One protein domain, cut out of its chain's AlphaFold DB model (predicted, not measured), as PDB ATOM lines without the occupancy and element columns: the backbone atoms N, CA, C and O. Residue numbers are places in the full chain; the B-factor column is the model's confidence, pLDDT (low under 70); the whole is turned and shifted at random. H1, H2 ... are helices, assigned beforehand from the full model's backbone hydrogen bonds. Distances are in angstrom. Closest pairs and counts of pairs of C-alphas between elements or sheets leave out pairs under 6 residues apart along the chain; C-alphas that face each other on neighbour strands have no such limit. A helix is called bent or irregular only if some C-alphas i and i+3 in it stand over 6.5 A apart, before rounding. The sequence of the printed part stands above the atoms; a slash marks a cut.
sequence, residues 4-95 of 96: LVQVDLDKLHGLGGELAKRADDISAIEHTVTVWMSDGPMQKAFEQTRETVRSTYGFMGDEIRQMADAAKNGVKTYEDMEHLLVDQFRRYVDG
ATOM      1  N   LEU A   4      -5.037 -15.165 -12.023       65.12
ATOM      2  CA  LEU A   4      -4.537 -14.531 -13.244       65.12
ATOM      3  C   LEU A   4      -3.100 -13.987 -13.107       65.12
ATOM      4  O   LEU A   4      -2.305 -14.127 -14.029       65.12
ATOM      5  N   VAL A   5      -2.760 -13.390 -11.957       68.25
ATOM      6  CA  VAL A   5      -1.431 -12.796 -11.711       68.25
ATOM      7  C   VAL A   5      -0.383 -13.891 -11.520       68.25
ATOM      8  O   VAL A   5       0.717 -13.781 -12.053       68.25
ATOM      9  N   GLN A   6      -0.743 -14.981 -10.836       72.56
ATOM     10  CA  GLN A   6       0.129 -16.150 -10.689       72.56
ATOM     11  C   GLN A   6       0.435 -16.794 -12.048       72.56
ATOM     12  O   GLN A   6       1.586 -17.092 -12.350       72.56
ATOM     13  N   VAL A   7      -0.588 -16.977 -12.890       76.38
ATOM     14  CA  VAL A   7      -0.425 -17.583 -14.220       76.38
ATOM     15  C   VAL A   7       0.487 -16.743 -15.119       76.38
ATOM     16  O   VAL A   7       1.282 -17.303 -15.874       76.38
ATOM     17  N   ASP A   8       0.390 -15.415 -15.055       73.81
ATOM     18  CA  ASP A   8       1.260 -14.534 -15.836       73.81
ATOM     19  C   ASP A   8       2.699 -14.517 -15.298       73.81
ATOM     20  O   ASP A   8       3.642 -14.555 -16.093       73.81
ATOM     21  N   LEU A   9       2.887 -14.559 -13.975       77.44
ATOM     22  CA  LEU A   9       4.201 -14.708 -13.339       77.44
ATOM     23  C   LEU A   9       4.901 -16.006 -13.758       77.44
ATOM     24  O   LEU A   9       6.046 -15.972 -14.219       77.44
ATOM     25  N   ASP A  10       4.199 -17.137 -13.680       78.88
ATOM     26  CA  ASP A  10       4.740 -18.446 -14.053       78.88
ATOM     27  C   ASP A  10       5.139 -18.484 -15.539       78.88
ATOM     28  O   ASP A  10       6.196 -19.013 -15.901       78.88
ATOM     29  N   LYS A  11       4.335 -17.864 -16.416       79.69
ATOM     30  CA  LYS A  11       4.650 -17.737 -17.848       79.69
ATOM     31  C   LYS A  11       5.877 -16.871 -18.102       79.69
ATOM     32  O   LYS A  11       6.698 -17.238 -18.939       79.69
ATOM     33  N   LEU A  12       6.015 -15.737 -17.416       79.06
ATOM     34  CA  LEU A  12       7.172 -14.855 -17.575       79.06
ATOM     35  C   LEU A  12       8.460 -15.508 -17.054       79.06
ATOM     36  O   LEU A  12       9.508 -15.370 -17.685       79.06
ATOM     37  N   HIS A  13       8.384 -16.277 -15.964       80.00
ATOM     38  CA  HIS A  13       9.495 -17.103 -15.489       80.00
ATOM     39  C   HIS A  13       9.887 -18.184 -16.498       80.00
ATOM     40  O   HIS A  13      11.070 -18.307 -16.830       80.00
ATOM     41  N   GLY A  14       8.911 -18.927 -17.026       82.88
ATOM     42  CA  GLY A  14       9.149 -19.923 -18.072       82.88
ATOM     43  C   GLY A  14       9.797 -19.305 -19.312       82.88
ATOM     44  O   GLY A  14      10.834 -19.780 -19.774       82.88
ATOM     45  N   LEU A  15       9.252 -18.184 -19.786       81.94
ATOM     46  CA  LEU A  15       9.773 -17.448 -20.934       81.94
ATOM     47  C   LEU A  15      11.200 -16.937 -20.693       81.94
ATOM     48  O   LEU A  15      12.066 -17.122 -21.544       81.94
ATOM     49  N   GLY A  16      11.474 -16.330 -19.535       78.06
ATOM     50  CA  GLY A  16      12.812 -15.851 -19.186       78.06
ATOM     51  C   GLY A  16      13.844 -16.981 -19.117       78.06
ATOM     52  O   GLY A  16      14.986 -16.804 -19.542       78.06
ATOM     53  N   GLY A  17      13.449 -18.160 -18.627       81.00
ATOM     54  CA  GLY A  17      14.292 -19.357 -18.628       81.00
ATOM     55  C   GLY A  17      14.576 -19.889 -20.036       81.00
ATOM     56  O   GLY A  17      15.730 -20.154 -20.375       81.00
ATOM     57  N   GLU A  18      13.547 -20.008 -20.877       85.12
ATOM     58  CA  GLU A  18      13.693 -20.479 -22.260       85.12
ATOM     59  C   GLU A  18      14.525 -19.527 -23.122       85.12
ATOM     60  O   GLU A  18      15.379 -19.981 -23.887       85.12
ATOM     61  N   LEU A  19      14.313 -18.216 -22.988       78.94
ATOM     62  CA  LEU A  19      15.100 -17.206 -23.692       78.94
ATOM     63  C   LEU A  19      16.565 -17.253 -23.256       78.94
ATOM     64  O   LEU A  19      17.440 -17.262 -24.114       78.94
ATOM     65  N   ALA A  20      16.847 -17.373 -21.955       78.06
ATOM     66  CA  ALA A  20      18.221 -17.497 -21.470       78.06
ATOM     67  C   ALA A  20      18.926 -18.735 -22.050       78.06
ATOM     68  O   ALA A  20      20.054 -18.633 -22.523       78.06
ATOM     69  N   LYS A  21      18.239 -19.884 -22.090       85.19
ATOM     70  CA  LYS A  21      18.787 -21.102 -22.698       85.19
ATOM     71  C   LYS A  21      19.054 -20.929 -24.197       85.19
ATOM     72  O   LYS A  21      20.108 -21.320 -24.679       85.19
ATOM     73  N   ARG A  22      18.120 -20.320 -24.934       79.25
ATOM     74  CA  ARG A  22      18.294 -20.052 -26.373       79.25
ATOM     75  C   ARG A  22      19.421 -19.064 -26.651       79.25
ATOM     76  O   ARG A  22      20.116 -19.233 -27.647       79.25
ATOM     77  N   ALA A  23      19.597 -18.058 -25.796       76.94
ATOM     78  CA  ALA A  23      20.734 -17.152 -25.874       76.94
ATOM     79  C   ALA A  23      22.047 -17.933 -25.769       76.94
ATOM     80  O   ALA A  23      22.906 -17.773 -26.628       76.94
ATOM     81  N   ASP A  24      22.166 -18.831 -24.786       79.44
ATOM     82  CA  ASP A  24      23.362 -19.663 -24.609       79.44
ATOM     83  C   ASP A  24      23.622 -20.587 -25.806       79.44
ATOM     84  O   ASP A  24      24.751 -20.650 -26.294       79.44
ATOM     85  N   ASP A  25      22.581 -21.246 -26.321       84.62
ATOM     86  CA  ASP A  25      22.689 -22.121 -27.494       84.62
ATOM     87  C   ASP A  25      23.150 -21.344 -28.744       84.62
ATOM     88  O   ASP A  25      23.968 -21.842 -29.515       84.62
ATOM     89  N   ILE A  26      22.654 -20.115 -28.941       73.25
ATOM     90  CA  ILE A  26      23.016 -19.257 -30.080       73.25
ATOM     91  C   ILE A  26      24.432 -18.699 -29.921       73.25
ATOM     92  O   ILE A  26      25.220 -18.783 -30.860       73.25
ATOM     93  N   SER A  27      24.791 -18.192 -28.741       73.94
ATOM     94  CA  SER A  27      26.145 -17.700 -28.453       73.94
ATOM     95  C   SER A  27      27.214 -18.788 -28.614       73.94
ATOM     96  O   SER A  27      28.375 -18.469 -28.868       73.94
ATOM     97  N   ALA A  28      26.838 -20.063 -28.476       80.56
ATOM     98  CA  ALA A  28      27.717 -21.210 -28.668       80.56
ATOM     99  C   ALA A  28      27.899 -21.628 -30.143       80.56
ATOM    100  O   ALA A  28      28.670 -22.548 -30.423       80.56
ATOM    101  N   ILE A  29      27.218 -20.988 -31.103       80.56
ATOM    102  CA  ILE A  29      27.384 -21.300 -32.528       80.56
ATOM    103  C   ILE A  29      28.729 -20.759 -33.021       80.56
ATOM    104  O   ILE A  29      28.939 -19.555 -33.165       80.56
ATOM    105  N   GLU A  30      29.636 -21.674 -33.353       76.56
ATOM    106  CA  GLU A  30      30.957 -21.349 -33.882       76.56
ATOM    107  C   GLU A  30      31.388 -22.281 -35.027       76.56
ATOM    108  O   GLU A  30      30.979 -23.441 -35.122       76.56
ATOM    109  N   HIS A  31      32.254 -21.778 -35.916       63.31
ATOM    110  CA  HIS A  31      32.919 -22.611 -36.921       63.31
ATOM    111  C   HIS A  31      33.961 -23.509 -36.239       63.31
ATOM    112  O   HIS A  31      35.078 -23.078 -35.950       63.31
ATOM    113  N   THR A  32      33.601 -24.770 -36.001       70.56
ATOM    114  CA  THR A  32      34.474 -25.781 -35.375       70.56
ATOM    115  C   THR A  32      35.473 -26.409 -36.346       70.56
ATOM    116  O   THR A  32      36.512 -26.915 -35.927       70.56
ATOM    117  N   VAL A  33      35.193 -26.357 -37.651       73.00
ATOM    118  CA  VAL A  33      36.121 -26.825 -38.684       73.00
ATOM    119  C   VAL A  33      37.275 -25.833 -38.791       73.00
ATOM    120  O   VAL A  33      37.053 -24.651 -39.021       73.00
ATOM    121  N   THR A  34      38.510 -26.308 -38.659       63.06
ATOM    122  CA  THR A  34      39.705 -25.526 -38.992       63.06
ATOM    123  C   THR A  34      40.208 -26.013 -40.340       63.06
ATOM    124  O   THR A  34      40.739 -27.119 -40.440       63.06
ATOM    125  N   VAL A  35      40.029 -25.215 -41.393       64.69
ATOM    126  CA  VAL A  35      40.651 -25.510 -42.688       64.69
ATOM    127  C   VAL A  35      42.087 -25.009 -42.614       64.69
ATOM    128  O   VAL A  35      42.317 -23.809 -42.668       64.69
ATOM    129  N   TRP A  36      43.049 -25.914 -42.439       62.69
ATOM    130  CA  TRP A  36      44.466 -25.550 -42.437       62.69
ATOM    131  C   TRP A  36      44.928 -25.350 -43.884       62.69
ATOM    132  O   TRP A  36      45.114 -26.322 -44.620       62.69
ATOM    133  N   MET A  37      45.088 -24.097 -44.313       66.06
ATOM    134  CA  MET A  37      45.749 -23.764 -45.577       66.06
ATOM    135  C   MET A  37      46.947 -22.868 -45.269       66.06
ATOM    136  O   MET A  37      46.783 -21.804 -44.688       66.06
ATOM    137  N   SER A  38      48.157 -23.290 -45.643       66.44
ATOM    138  CA  SER A  38      49.398 -22.554 -45.359       66.44
ATOM    139  C   SER A  38      49.308 -21.088 -45.810       66.44
ATOM    140  O   SER A  38      49.204 -20.860 -47.014       66.44
ATOM    141  N   ASP A  39      49.323 -20.139 -44.864       66.38
ATOM    142  CA  ASP A  39      49.461 -18.668 -44.975       66.38
ATOM    143  C   ASP A  39      48.869 -17.974 -46.219       66.38
ATOM    144  O   ASP A  39      49.315 -16.910 -46.659       66.38
ATOM    145  N   GLY A  40      47.833 -18.569 -46.802       72.69
ATOM    146  CA  GLY A  40      47.233 -18.129 -48.048       72.69
ATOM    147  C   GLY A  40      46.088 -17.144 -47.818       72.69
ATOM    148  O   GLY A  40      45.523 -17.069 -46.726       72.69
ATOM    149  N   PRO A  41      45.652 -16.422 -48.863       77.38
ATOM    150  CA  PRO A  41      44.467 -15.563 -48.791       77.38
ATOM    151  C   PRO A  41      43.203 -16.314 -48.325       77.38
ATOM    152  O   PRO A  41      42.354 -15.723 -47.665       77.38
ATOM    153  N   MET A  42      43.115 -17.625 -48.588       77.25
ATOM    154  CA  MET A  42      42.034 -18.491 -48.098       77.25
ATOM    155  C   MET A  42      42.038 -18.667 -46.574       77.25
ATOM    156  O   MET A  42      40.968 -18.661 -45.975       77.25
ATOM    157  N   GLN A  43      43.211 -18.765 -45.938       80.00
ATOM    158  CA  GLN A  43      43.326 -18.862 -44.478       80.00
ATOM    159  C   GLN A  43      42.787 -17.592 -43.811       80.00
ATOM    160  O   GLN A  43      41.956 -17.662 -42.910       80.00
ATOM    161  N   LYS A  44      43.175 -16.420 -44.333       81.06
ATOM    162  CA  LYS A  44      42.685 -15.122 -43.845       81.06
ATOM    163  C   LYS A  44      41.178 -14.956 -44.036       81.06
ATOM    164  O   LYS A  44      40.497 -14.492 -43.127       81.06
ATOM    165  N   ALA A  45      40.646 -15.343 -45.198       82.25
ATOM    166  CA  ALA A  45      39.206 -15.296 -45.459       82.25
ATOM    167  C   ALA A  45      38.424 -16.238 -44.525       82.25
ATOM    168  O   ALA A  45      37.340 -15.896 -44.048       82.25
ATOM    169  N   PHE A  46      38.990 -17.409 -44.223       82.75
ATOM    170  CA  PHE A  46      38.410 -18.362 -43.284       82.75
ATOM    171  C   PHE A  46      38.385 -17.818 -41.849       82.75
ATOM    172  O   PHE A  46      37.346 -17.861 -41.192       82.75
ATOM    173  N   GLU A  47      39.494 -17.241 -41.384       83.69
ATOM    174  CA  GLU A  47      39.586 -16.590 -40.072       83.69
ATOM    175  C   GLU A  47      38.608 -15.417 -39.944       83.69
ATOM    176  O   GLU A  47      37.881 -15.329 -38.955       83.69
ATOM    177  N   GLN A  48      38.505 -14.567 -40.972       85.94
ATOM    178  CA  GLN A  48      37.526 -13.474 -41.007       85.94
ATOM    179  C   GLN A  48      36.084 -13.984 -40.948       85.94
ATOM    180  O   GLN A  48      35.254 -13.410 -40.243       85.94
ATOM    181  N   THR A  49      35.778 -15.068 -41.662       84.06
ATOM    182  CA  THR A  49      34.442 -15.678 -41.637       84.06
ATOM    183  C   THR A  49      34.133 -16.230 -40.250       84.06
ATOM    184  O   THR A  49      33.056 -15.974 -39.717       84.06
ATOM    185  N   ARG A  50      35.089 -16.924 -39.620       83.44
ATOM    186  CA  ARG A  50      34.945 -17.444 -38.256       83.44
ATOM    187  C   ARG A  50      34.691 -16.327 -37.243       83.44
ATOM    188  O   ARG A  50      33.784 -16.462 -36.426       83.44
ATOM    189  N   GLU A  51      35.443 -15.233 -37.324       84.19
ATOM    190  CA  GLU A  51      35.266 -14.076 -36.440       84.19
ATOM    191  C   GLU A  51      33.910 -13.393 -36.665       84.19
ATOM    192  O   GLU A  51      33.193 -13.094 -35.713       84.19
ATOM    193  N   THR A  52      33.507 -13.222 -37.926       82.62
ATOM    194  CA  THR A  52      32.207 -12.628 -38.284       82.62
ATOM    195  C   THR A  52      31.049 -13.468 -37.756       82.62
ATOM    196  O   THR A  52      30.099 -12.930 -37.188       82.62
ATOM    197  N   VAL A  53      31.135 -14.791 -37.905       78.25
ATOM    198  CA  VAL A  53      30.133 -15.736 -37.406       78.25
ATOM    199  C   VAL A  53      30.040 -15.671 -35.884       78.25
ATOM    200  O   VAL A  53      28.944 -15.497 -35.355       78.25
ATOM    201  N   ARG A  54      31.181 -15.721 -35.187       78.69
ATOM    202  CA  ARG A  54      31.228 -15.611 -33.726       78.69
ATOM    203  C   ARG A  54      30.634 -14.291 -33.232       78.69
ATOM    204  O   ARG A  54      29.837 -14.294 -32.302       78.69
ATOM    205  N   SER A  55      31.005 -13.179 -33.862       76.19
ATOM    206  CA  SER A  55      30.512 -11.845 -33.508       76.19
ATOM    207  C   SER A  55      29.000 -11.725 -33.721       76.19
ATOM    208  O   SER A  55      28.278 -11.271 -32.837       76.19
ATOM    209  N   THR A  56      28.500 -12.214 -34.859       76.44
ATOM    210  CA  THR A  56      27.075 -12.135 -35.207       76.44
ATOM    211  C   THR A  56      26.214 -12.964 -34.258       76.44
ATOM    212  O   THR A  56      25.233 -12.458 -33.716       76.44
ATOM    213  N   TYR A  57      26.578 -14.226 -34.023       74.00
ATOM    214  CA  TYR A  57      25.817 -15.083 -33.114       74.00
ATOM    215  C   TYR A  57      25.987 -14.673 -31.648       74.00
ATOM    216  O   TYR A  57      25.025 -14.746 -30.888       74.00
ATOM    217  N   GLY A  58      27.156 -14.153 -31.262       74.69
ATOM    218  CA  GLY A  58      27.351 -13.527 -29.955       74.69
ATOM    219  C   GLY A  58      26.384 -12.363 -29.731       74.69
ATOM    220  O   GLY A  58      25.650 -12.368 -28.749       74.69
ATOM    221  N   PHE A  59      26.300 -11.436 -30.691       77.50
ATOM    222  CA  PHE A  59      25.377 -10.300 -30.639       77.50
ATOM    223  C   PHE A  59      23.906 -10.736 -30.544       77.50
ATOM    224  O   PHE A  59      23.166 -10.235 -29.700       77.50
ATOM    225  N   MET A  60      23.484 -11.710 -31.358       70.38
ATOM    226  CA  MET A  60      22.116 -12.249 -31.297       70.38
ATOM    227  C   MET A  60      21.815 -12.901 -29.941       70.38
ATOM    228  O   MET A  60      20.726 -12.722 -29.395       70.38
ATOM    229  N   GLY A  61      22.768 -13.650 -29.382       71.06
ATOM    230  CA  GLY A  61      22.632 -14.230 -28.049       71.06
ATOM    231  C   GLY A  61      22.497 -13.161 -26.962       71.06
ATOM    232  O   GLY A  61      21.637 -13.284 -26.088       71.06
ATOM    233  N   ASP A  62      23.264 -12.073 -27.051       74.56
ATOM    234  CA  ASP A  62      23.191 -10.954 -26.105       74.56
ATOM    235  C   ASP A  62      21.837 -10.229 -26.154       74.56
ATOM    236  O   ASP A  62      21.276  -9.912 -25.102       74.56
ATOM    237  N   GLU A  63      21.259 -10.007 -27.339       76.31
ATOM    238  CA  GLU A  63      19.906  -9.440 -27.469       76.31
ATOM    239  C   GLU A  63      18.844 -10.350 -26.833       76.31
ATOM    240  O   GLU A  63      17.958  -9.890 -26.107       76.31
ATOM    241  N   ILE A  64      18.948 -11.666 -27.045       75.31
ATOM    242  CA  ILE A  64      18.023 -12.641 -26.453       75.31
ATOM    243  C   ILE A  64      18.183 -12.698 -24.931       75.31
ATOM    244  O   ILE A  64      17.190 -12.801 -24.205       75.31
ATOM    245  N   ARG A  65      19.411 -12.560 -24.429       76.81
ATOM    246  CA  ARG A  65      19.697 -12.480 -22.995       76.81
ATOM    247  C   ARG A  65      19.101 -11.215 -22.371       76.81
ATOM    248  O   ARG A  65      18.480 -11.309 -21.318       76.81
ATOM    249  N   GLN A  66      19.170 -10.072 -23.052       78.25
ATOM    250  CA  GLN A  66      18.493  -8.847 -22.607       78.25
ATOM    251  C   GLN A  66      16.969  -9.020 -22.535       78.25
ATOM    252  O   GLN A  66      16.345  -8.567 -21.574       78.25
ATOM    253  N   MET A  67      16.357  -9.717 -23.499       73.62
ATOM    254  CA  MET A  67      14.926 -10.050 -23.434       73.62
ATOM    255  C   MET A  67      14.600 -10.978 -22.254       73.62
ATOM    256  O   MET A  67      13.587 -10.783 -21.579       73.62
ATOM    257  N   ALA A  68      15.462 -11.959 -21.969       74.50
ATOM    258  CA  ALA A  68      15.319 -12.837 -20.809       74.50
ATOM    259  C   ALA A  68      15.383 -12.054 -19.486       74.50
ATOM    260  O   ALA A  68      14.576 -12.288 -18.583       74.50
ATOM    261  N   ASP A  69      16.308 -11.101 -19.380       76.19
ATOM    262  CA  ASP A  69      16.454 -10.250 -18.199       76.19
ATOM    263  C   ASP A  69      15.269  -9.288 -18.043       76.19
ATOM    264  O   ASP A  69      14.771  -9.097 -16.933       76.19
ATOM    265  N   ALA A  70      14.740  -8.745 -19.144       75.75
ATOM    266  CA  ALA A  70      13.517  -7.944 -19.123       75.75
ATOM    267  C   ALA A  70      12.308  -8.750 -18.613       75.75
ATOM    268  O   ALA A  70      11.553  -8.254 -17.773       75.75
ATOM    269  N   ALA A  71      12.152 -10.006 -19.051       73.25
ATOM    270  CA  ALA A  71      11.089 -10.892 -18.572       73.25
ATOM    271  C   ALA A  71      11.210 -11.179 -17.063       73.25
ATOM    272  O   ALA A  71      10.219 -11.092 -16.335       73.25
ATOM    273  N   LYS A  72      12.428 -11.436 -16.568       75.25
ATOM    274  CA  LYS A  72      12.700 -11.639 -15.132       75.25
ATOM    275  C   LYS A  72      12.445 -10.379 -14.300       75.25
ATOM    276  O   LYS A  72      11.876 -10.458 -13.216       75.25
ATOM    277  N   ASN A  73      12.830  -9.208 -14.806       75.31
ATOM    278  CA  ASN A  73      12.584  -7.934 -14.126       75.31
ATOM    279  C   ASN A  73      11.087  -7.598 -14.050       75.31
ATOM    280  O   ASN A  73      10.628  -7.050 -13.045       75.31
ATOM    281  N   GLY A  74      10.314  -7.963 -15.079       69.94
ATOM    282  CA  GLY A  74       8.854  -7.884 -15.045       69.94
ATOM    283  C   GLY A  74       8.265  -8.704 -13.896       69.94
ATOM    284  O   GLY A  74       7.467  -8.173 -13.127       69.94
ATOM    285  N   VAL A  75       8.724  -9.947 -13.717       70.06
ATOM    286  CA  VAL A  75       8.306 -10.819 -12.602       70.06
ATOM    287  C   VAL A  75       8.599 -10.186 -11.251       70.06
ATOM    288  O   VAL A  75       7.684 -10.023 -10.447       70.06
ATOM    289  N   LYS A  76       9.836  -9.733 -11.037       70.25
ATOM    290  CA  LYS A  76      10.227  -9.092  -9.778       70.25
ATOM    291  C   LYS A  76       9.345  -7.887  -9.436       70.25
ATOM    292  O   LYS A  76       8.975  -7.691  -8.288       70.25
ATOM    293  N   THR A  77       8.960  -7.099 -10.441       72.94
ATOM    294  CA  THR A  77       8.095  -5.925 -10.243       72.94
ATOM    295  C   THR A  77       6.690  -6.320  -9.769       72.94
ATOM    296  O   THR A  77       6.102  -5.631  -8.936       72.94
ATOM    297  N   TYR A  78       6.147  -7.431 -10.274       66.62
ATOM    298  CA  TYR A  78       4.864  -7.968  -9.816       66.62
ATOM    299  C   TYR A  78       4.952  -8.552  -8.400       66.62
ATOM    300  O   TYR A  78       4.074  -8.271  -7.582       66.62
ATOM    301  N   GLU A  79       6.020  -9.290  -8.088       72.25
ATOM    302  CA  GLU A  79       6.279  -9.815  -6.738       72.25
ATOM    303  C   GLU A  79       6.439  -8.680  -5.710       72.25
ATOM    304  O   GLU A  79       5.817  -8.705  -4.645       72.25
ATOM    305  N   ASP A  80       7.200  -7.632  -6.043       73.50
ATOM    306  CA  ASP A  80       7.406  -6.458  -5.186       73.50
ATOM    307  C   ASP A  80       6.082  -5.708  -4.922       73.50
ATOM    308  O   ASP A  80       5.818  -5.272  -3.796       73.50
ATOM    309  N   MET A  81       5.210  -5.581  -5.935       66.25
ATOM    310  CA  MET A  81       3.875  -4.991  -5.768       66.25
ATOM    311  C   MET A  81       2.976  -5.828  -4.853       66.25
ATOM    312  O   MET A  81       2.252  -5.260  -4.033       66.25
ATOM    313  N   GLU A  82       3.015  -7.158  -4.956       70.44
ATOM    314  CA  GLU A  82       2.260  -8.017  -4.046       70.44
ATOM    315  C   GLU A  82       2.760  -7.885  -2.608       70.44
ATOM    316  O   GLU A  82       1.949  -7.708  -1.698       70.44
ATOM    317  N   HIS A  83       4.076  -7.899  -2.393       72.62
ATOM    318  CA  HIS A  83       4.648  -7.691  -1.066       72.62
ATOM    319  C   HIS A  83       4.203  -6.359  -0.455       72.62
ATOM    320  O   HIS A  83       3.769  -6.332   0.696       72.62
ATOM    321  N   LEU A  84       4.220  -5.273  -1.235       72.19
ATOM    322  CA  LEU A  84       3.725  -3.966  -0.795       72.19
ATOM    323  C   LEU A  84       2.233  -3.988  -0.437       72.19
ATOM    324  O   LEU A  84       1.841  -3.397   0.570       72.19
ATOM    325  N   LEU A  85       1.401  -4.663  -1.233       68.38
ATOM    326  CA  LEU A  85      -0.036  -4.783  -0.976       68.38
ATOM    327  C   LEU A  85      -0.327  -5.634   0.264       68.38
ATOM    328  O   LEU A  85      -1.152  -5.243   1.088       68.38
ATOM    329  N   VAL A  86       0.364  -6.762   0.433       76.44
ATOM    330  CA  VAL A  86       0.249  -7.631   1.614       76.44
ATOM    331  C   VAL A  86       0.710  -6.895   2.869       76.44
ATOM    332  O   VAL A  86       0.040  -6.967   3.899       76.44
ATOM    333  N   ASP A  87       1.811  -6.151   2.789       75.50
ATOM    334  CA  ASP A  87       2.314  -5.356   3.906       75.50
ATOM    335  C   ASP A  87       1.365  -4.207   4.263       75.50
ATOM    336  O   ASP A  87       1.117  -3.971   5.447       75.50
ATOM    337  N   GLN A  88       0.783  -3.515   3.276       64.94
ATOM    338  CA  GLN A  88      -0.264  -2.520   3.531       64.94
ATOM    339  C   GLN A  88      -1.505  -3.150   4.160       64.94
ATOM    340  O   GLN A  88      -2.048  -2.597   5.115       64.94
ATOM    341  N   PHE A  89      -1.942  -4.308   3.665       66.31
ATOM    342  CA  PHE A  89      -3.109  -5.003   4.197       66.31
ATOM    343  C   PHE A  89      -2.881  -5.452   5.643       66.31
ATOM    344  O   PHE A  89      -3.742  -5.241   6.492       66.31
ATOM    345  N   ARG A  90      -1.695  -5.991   5.958       71.06
ATOM    346  CA  ARG A  90      -1.294  -6.320   7.334       71.06
ATOM    347  C   ARG A  90      -1.297  -5.095   8.239       71.06
ATOM    348  O   ARG A  90      -1.870  -5.163   9.315       71.06
ATOM    349  N   ARG A  91      -0.730  -3.964   7.801       70.06
ATOM    350  CA  ARG A  91      -0.766  -2.705   8.572       70.06
ATOM    351  C   ARG A  91      -2.196  -2.244   8.857       70.06
ATOM    352  O   ARG A  91      -2.509  -1.903   9.993       70.06
ATOM    353  N   TYR A  92      -3.073  -2.322   7.857       66.56
ATOM    354  CA  TYR A  92      -4.493  -1.995   8.004       66.56
ATOM    355  C   TYR A  92      -5.233  -2.925   8.974       66.56
ATOM    356  O   TYR A  92      -6.016  -2.447   9.792       66.56
ATOM    357  N   VAL A  93      -5.003  -4.240   8.893       69.94
ATOM    358  CA  VAL A  93      -5.643  -5.241   9.768       69.94
ATOM    359  C   VAL A  93      -5.110  -5.162  11.199       69.94
ATOM    360  O   VAL A  93      -5.890  -5.249  12.144       69.94
ATOM    361  N   ASP A  94      -3.808  -4.935  11.363       78.62
ATOM    362  CA  ASP A  94      -3.152  -4.807  12.669       78.62
ATOM    363  C   ASP A  94      -3.294  -3.393  13.274       78.62
ATOM    364  O   ASP A  94      -2.828  -3.146  14.388       78.62
ATOM    365  N   GLY A  95      -3.952  -2.463  12.568       53.78
ATOM    366  CA  GLY A  95      -4.286  -1.124  13.058       53.78
ATOM    367  C   GLY A  95      -3.082  -0.204  13.299       53.78
ATOM    368  O   GLY A  95      -3.114   0.587  14.245       53.78
TER     369      GLY A  95
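Overview. This is residues 4 to 95 of the 96 residues of an uncharacterized protein of Nocardia tenerifensis (UniProt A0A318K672). A long helical hairpin: the very long helix H2 makes the length of a thin rod, and the shorter helix H1 runs side by side with part of it, joined to it by a long loop that reaches to one end of the rod. At the other end H2 runs on past H1, and residues 83 to 95 stick out free. The printed part has 92 residues with two named helices, H1 then H2, and no named strand; the class is all helix. It is extended, with a radius of gyration of the C-alphas of 23.0 A and spans of 82 by 19 by 12 A.

Arrangement. H2, residues 41 to 93, is the longest helix. H1, residues 4 to 27, touches H2, with the C-alphas of Ala 23 and Gly 61 the closest, 4.1 A apart. H2 touches H1 with residues 54 to 78 alone. The two run opposite ways at a shallow tilt of 18 degrees, their centres 9.8 A apart, and form a helical hairpin. In both H1 and H2 every O i to N i+4 pair is within hydrogen-bond range.

Along the chain. H2 measures 77.8 A from C-alpha 41 at (44.467, -15.563, -48.791) to C-alpha 93 at (-5.643, -5.241, 9.768). H1 measures 34.4 A and begins with C-alpha 4 at (-4.537, -14.531, -13.244). Neither helix is bent.

Size, cuts and confidence. The two C-alphas farthest apart are those of Ser 38 and Gly 95, 82.2 A. Without residues 83 to 95, which stand free, the body spans 64 by 15 by 12 A. The link from H1 to H2, residues 28 to 40, is long, and the printed part has no cut. The mean pLDDT of the printed part is 74.8; 18 residues are under 70, among them residues 34 to 39.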